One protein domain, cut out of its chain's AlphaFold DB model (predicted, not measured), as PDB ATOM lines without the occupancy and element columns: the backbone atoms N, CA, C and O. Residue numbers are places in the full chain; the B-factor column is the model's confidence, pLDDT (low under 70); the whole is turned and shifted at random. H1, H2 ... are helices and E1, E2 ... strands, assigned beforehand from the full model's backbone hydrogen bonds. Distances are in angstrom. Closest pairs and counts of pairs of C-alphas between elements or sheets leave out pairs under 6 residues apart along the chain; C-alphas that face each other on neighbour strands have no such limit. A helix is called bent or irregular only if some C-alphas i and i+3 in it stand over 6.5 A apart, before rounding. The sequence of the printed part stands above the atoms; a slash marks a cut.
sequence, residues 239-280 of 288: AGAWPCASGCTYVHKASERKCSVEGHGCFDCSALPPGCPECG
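This is residues 239 to 280 of the 288 residues of the protein "Hypothetical protein" of Alexandrium catenella (UniProt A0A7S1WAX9). Little regular structure: a small rounded body, mostly loops, with a short two-strand ladder of E1 and E2 in it and the irregular helix H1 towards one end. The loop of residues 244 to 247 makes the other end, and residues 268 to 280 wind on without a named element. The printed part has 42 residues, 13 of them in named elements, in the order E1, H1, E2. The class is mixed, the sheet antiparallel, the whole compact, with a radius of gyration of the C-alphas of 8.9 A and spans of 22 by 17 by 13 A.

E1, residues 249 to 251, begins at C-alpha (417.652, 415.535, 386.091). H1, residues 253 to 259, measures 9.8 A; C-alphas 254 and 257 are 7.5 A apart. E2, residues 265 to 267, ends at C-alpha (418.715, 419.409, 382.411).

E1 and E2 are antiparallel neighbours at 130 degrees; N 251 and O 265 are 2.8 A apart, within hydrogen-bond range. The closest C-alphas of E1 and H1, Val 251 and Cys 259, are 7.6 A apart. In H1, 1 of 3 O i to N i+4 pairs and 3 of 4 O i to N i+3 pairs are within range.

The C-alphas of Ser 246 and Arg 257, the two farthest apart, are 23.8 A apart. The printed part has no cut, and both links are tight. Residues 243 and 280 have pLDDT under 70.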
ATOM      1  N   ALA A 239     423.611 424.223 382.793       80.44
ATOM      2  CA  ALA A 239     424.887 424.101 383.488       80.44
ATOM      3  C   ALA A 239     424.958 425.025 384.717       80.44
ATOM      4  O   ALA A 239     424.531 426.176 384.673       80.44
ATOM      5  N   GLY A 240     425.466 424.501 385.830       74.62
ATOM      6  CA  GLY A 240     425.542 425.177 387.126       74.62
ATOM      7  C   GLY A 240     424.225 425.237 387.907       74.62
ATOM      8  O   GLY A 240     424.229 425.657 389.062       74.62
ATOM      9  N   ALA A 241     423.093 424.812 387.332       79.62
ATOM     10  CA  ALA A 241     421.812 424.862 388.030       79.62
ATOM     11  C   ALA A 241     421.685 423.747 389.081       79.62
ATOM     12  O   ALA A 241     421.798 422.564 388.760       79.62
ATOM     13  N   TRP A 242     421.394 424.140 390.325       70.81
ATOM     14  CA  TRP A 242     421.033 423.273 391.451       70.81
ATOM     15  C   TRP A 242     420.253 424.085 392.507       70.81
ATOM     16  O   TRP A 242     420.599 425.246 392.732       70.81
ATOM     17  N   PRO A 243     419.237 423.525 393.198       68.88
ATOM     18  CA  PRO A 243     418.652 422.193 393.029       68.88
ATOM     19  C   PRO A 243     417.769 422.074 391.783       68.88
ATOM     20  O   PRO A 243     417.248 423.065 391.275       68.88
ATOM     21  N   CYS A 244     417.582 420.847 391.288       75.88
ATOM     22  CA  CYS A 244     416.758 420.623 390.099       75.88
ATOM     23  C   CYS A 244     415.285 420.923 390.353       75.88
ATOM     24  O   CYS A 244     414.692 420.458 391.326       75.88
ATOM     25  N   ALA A 245     414.682 421.664 389.421       79.56
ATOM     26  CA  ALA A 245     413.238 421.808 389.357       79.56
ATOM     27  C   ALA A 245     412.571 420.448 389.080       79.56
ATOM     28  O   ALA A 245     413.169 419.539 388.501       79.56
ATOM     29  N   SER A 246     411.310 420.305 389.488       77.00
ATOM     30  CA  SER A 246     410.542 419.073 389.281       77.00
ATOM     31  C   SER A 246     410.497 418.682 387.799       77.00
ATOM     32  O   SER A 246     410.088 419.478 386.954       77.00
ATOM     33  N   GLY A 247     410.878 417.437 387.495       77.31
ATOM     34  CA  GLY A 247     410.959 416.917 386.125       77.31
ATOM     35  C   GLY A 247     412.290 417.184 385.413       77.31
ATOM     36  O   GLY A 247     412.389 416.911 384.221       77.31
ATOM     37  N   CYS A 248     413.293 417.701 386.126       85.62
ATOM     38  CA  CYS A 248     414.659 417.868 385.641       85.62
ATOM     39  C   CYS A 248     415.599 416.872 386.323       85.62
ATOM     40  O   CYS A 248     415.416 416.534 387.493       85.62
ATOM     41  N   THR A 249     416.635 416.462 385.602       85.75
ATOM     42  CA  THR A 249     417.652 415.535 386.091       85.75
ATOM     43  C   THR A 249     418.983 416.254 386.201       85.75
ATOM     44  O   THR A 249     419.355 417.027 385.318       85.75
ATOM     45  N   TYR A 250     419.709 415.991 387.283       85.94
ATOM     46  CA  TYR A 250     421.058 416.508 387.437       85.94
ATOM     47  C   TYR A 250     422.036 415.672 386.612       85.94
ATOM     48  O   TYR A 250     422.216 414.486 386.879       85.94
ATOM     49  N   VAL A 251     422.668 416.288 385.618       83.31
ATOM     50  CA  VAL A 251     423.757 415.678 384.852       83.31
ATOM     51  C   VAL A 251     425.062 416.008 385.552       83.31
ATOM     52  O   VAL A 251     425.400 417.178 385.725       83.31
ATOM     53  N   HIS A 252     425.799 414.977 385.955       85.25
ATOM     54  CA  HIS A 252     427.094 415.124 386.614       85.25
ATOM     55  C   HIS A 252     428.219 415.385 385.606       85.25
ATOM     56  O   HIS A 252     428.141 414.983 384.445       85.25
ATOM     57  N   LYS A 253     429.326 415.973 386.082       80.12
ATOM     58  CA  LYS A 253     430.496 416.324 385.255       80.12
ATOM     59  C   LYS A 253     431.037 415.146 384.443       80.12
ATOM     60  O   LYS A 253     431.381 415.283 383.275       80.12
ATOM     61  N   ALA A 254     431.038 413.954 385.041       78.19
ATOM     62  CA  ALA A 254     431.482 412.720 384.391       78.19
ATOM     63  C   ALA A 254     430.663 412.337 383.141       78.19
ATOM     64  O   ALA A 254     431.141 411.566 382.305       78.19
ATOM     65  N   SER A 255     429.453 412.881 382.999       81.75
ATOM     66  CA  SER A 255     428.521 412.568 381.917       81.75
ATOM     67  C   SER A 255     428.308 413.721 380.943       81.75
ATOM     68  O   SER A 255     427.627 413.518 379.944       81.75
ATOM     69  N   GLU A 256     428.962 414.875 381.130       80.94
ATOM     70  CA  GLU A 256     428.890 416.042 380.230       80.94
ATOM     71  C   GLU A 256     429.097 415.652 378.763       80.94
ATOM     72  O   GLU A 256     428.255 415.918 377.906       80.94
ATOM     73  N   ARG A 257     430.165 414.892 378.486       79.06
ATOM     74  CA  ARG A 257     430.475 414.416 377.130       79.06
ATOM     75  C   ARG A 257     429.429 413.435 376.587       79.06
ATOM     76  O   ARG A 257     429.192 413.416 375.386       79.06
ATOM     77  N   LYS A 258     428.823 412.601 377.439       81.62
ATOM     78  CA  LYS A 258     427.818 411.599 377.021       81.62
ATOM     79  C   LYS A 258     426.427 412.205 376.839       81.62
ATOM     80  O   LYS A 258     425.668 411.743 375.994       81.62
ATOM     81  N   CYS A 259     426.114 413.229 377.621       80.06
ATOM     82  CA  CYS A 259     424.871 413.984 377.564       80.06
ATOM     83  C   CYS A 259     424.968 415.191 376.619       80.06
ATOM     84  O   CYS A 259     423.978 415.886 376.434       80.06
ATOM     85  N   SER A 260     426.131 415.423 375.998       84.31
ATOM     86  CA  SER A 260     426.400 416.551 375.099       84.31
ATOM     87  C   SER A 260     426.022 417.909 375.705       84.31
ATOM     88  O   SER A 260     425.430 418.747 375.028       84.31
ATOM     89  N   VAL A 261     426.350 418.112 376.984       78.69
ATOM     90  CA  VAL A 261     426.120 419.371 377.710       78.69
ATOM     91  C   VAL A 261     427.443 420.018 378.105       78.69
ATOM     92  O   VAL A 261     428.419 419.328 378.397       78.69
ATOM     93  N   GLU A 262     427.474 421.347 378.112       71.19
ATOM     94  CA  GLU A 262     428.639 422.145 378.497       71.19
ATOM     95  C   GLU A 262     428.546 422.497 379.983       71.19
ATOM     96  O   GLU A 262     427.994 423.525 380.360       71.19
ATOM     97  N   GLY A 263     429.038 421.597 380.834       74.12
ATOM     98  CA  GLY A 263     428.965 421.735 382.286       74.12
ATOM     99  C   GLY A 263     427.848 420.909 382.933       74.12
ATOM    100  O   GLY A 263     426.812 420.609 382.339       74.12
ATOM    101  N   HIS A 264     428.076 420.529 384.185       83.06
ATOM    102  CA  HIS A 264     427.140 419.782 385.017       83.06
ATOM    103  C   HIS A 264     426.069 420.695 385.615       83.06
ATOM    104  O   HIS A 264     426.318 421.869 385.869       83.06
ATOM    105  N   GLY A 265     424.870 420.174 385.850       84.88
ATOM    106  CA  GLY A 265     423.722 420.984 386.259       84.88
ATOM    107  C   GLY A 265     422.400 420.285 385.978       84.88
ATOM    108  O   GLY A 265     422.370 419.090 385.686       84.88
ATOM    109  N   CYS A 266     421.293 421.009 386.067       87.31
ATOM    110  CA  CYS A 266     419.960 420.446 385.881       87.31
ATOM    111  C   CYS A 266     419.479 420.595 384.433       87.31
ATOM    112  O   CYS A 266     419.369 421.695 383.891       87.31
ATOM    113  N   PHE A 267     419.118 419.473 383.814       86.00
ATOM    114  CA  PHE A 267     418.715 419.409 382.411       86.00
ATOM    115  C   PHE A 267     417.409 418.627 382.233       86.00
ATOM    116  O   PHE A 267     417.043 417.788 383.059       86.00
ATOM    117  N   ASP A 268     416.679 418.924 381.156       88.50
ATOM    118  CA  ASP A 268     415.482 418.172 380.777       88.50
ATOM    119  C   ASP A 268     415.927 416.954 379.964       88.50
ATOM    120  O   ASP A 268     416.463 417.110 378.869       88.50
ATOM    121  N   CYS A 269     415.710 415.743 380.479       83.94
ATOM    122  CA  CYS A 269     416.114 414.519 379.787       83.94
ATOM    123  C   CYS A 269     415.477 414.357 378.400       83.94
ATOM    124  O   CYS A 269     416.065 413.699 377.548       83.94
ATOM    125  N   SER A 270     414.320 414.979 378.138       80.81
ATOM    126  CA  SER A 270     413.719 414.989 376.796       80.81
ATOM    127  C   SER A 270     414.502 415.836 375.784       80.81
ATOM    128  O   SER A 270     414.339 415.655 374.579       80.81
ATOM    129  N   ALA A 271     415.367 416.733 376.265       79.38
ATOM    130  CA  ALA A 271     416.255 417.568 375.463       79.38
ATOM    131  C   ALA A 271     417.695 417.022 375.387       79.38
ATOM    132  O   ALA A 271     418.543 417.638 374.741       79.38
ATOM    133  N   LEU A 272     417.980 415.884 376.031       81.56
ATOM    134  CA  LEU A 272     419.297 415.248 376.052       81.56
ATOM    135  C   LEU A 272     419.362 414.034 375.115       81.56
ATOM    136  O   LEU A 272     418.341 413.407 374.823       81.56
ATOM    137  N   PRO A 273     420.560 413.675 374.620       80.44
ATOM    138  CA  PRO A 273     420.719 412.515 373.760       80.44
ATOM    139  C   PRO A 273     420.363 411.212 374.507       80.44
ATOM    140  O   PRO A 273     420.665 411.083 375.696       80.44
ATOM    141  N   PRO A 274     419.819 410.188 373.815       72.25
ATOM    142  CA  PRO A 274     419.386 408.919 374.426       72.25
ATOM    143  C   PRO A 274     420.487 408.131 375.154       72.25
ATOM    144  O   PRO A 274     420.193 407.205 375.903       72.25
ATOM    145  N   GLY A 275     421.758 408.465 374.910       74.69
ATOM    146  CA  GLY A 275     422.924 407.868 375.562       74.69
ATOM    147  C   GLY A 275     423.341 408.542 376.872       74.69
ATOM    148  O   GLY A 275     424.355 408.139 377.441       74.69
ATOM    149  N   CYS A 276     422.606 409.559 377.336       81.50
ATOM    150  CA  CYS A 276     422.863 410.225 378.608       81.50
ATOM    151  C   CYS A 276     422.540 409.275 379.782       81.50
ATOM    152  O   CYS A 276     421.369 408.924 379.962       81.50
ATOM    153  N   PRO A 277     423.543 408.838 380.574       80.62
ATOM    154  CA  PRO A 277     423.364 407.812 381.608       80.62
ATOM    155  C   PRO A 277     422.302 408.163 382.654       80.62
ATOM    156  O   PRO A 277     421.562 407.296 383.109       80.62
ATOM    157  N   GLU A 278     422.202 409.441 383.006       80.00
ATOM    158  CA  GLU A 278     421.316 409.974 384.040       80.00
ATOM    159  C   GLU A 278     419.849 410.032 383.585       80.00
ATOM    160  O   GLU A 278     418.943 410.169 384.403       80.00
ATOM    161  N   CYS A 279     419.603 409.883 382.281       77.19
ATOM    162  CA  CYS A 279     418.276 409.930 381.671       77.19
ATOM    163  C   CYS A 279     417.689 408.550 381.345       77.19
ATOM    164  O   CYS A 279     416.595 408.462 380.785       77.19
ATOM    165  N   GLY A 280     418.384 407.468 381.715       65.12
ATOM    166  CA  GLY A 280     417.875 406.101 381.625       65.12
ATOM    167  C   GLY A 280     416.782 405.859 382.668       65.12
ATOM    168  O   GLY A 280     417.071 405.465 383.793       65.12
TER     169      GLY A 280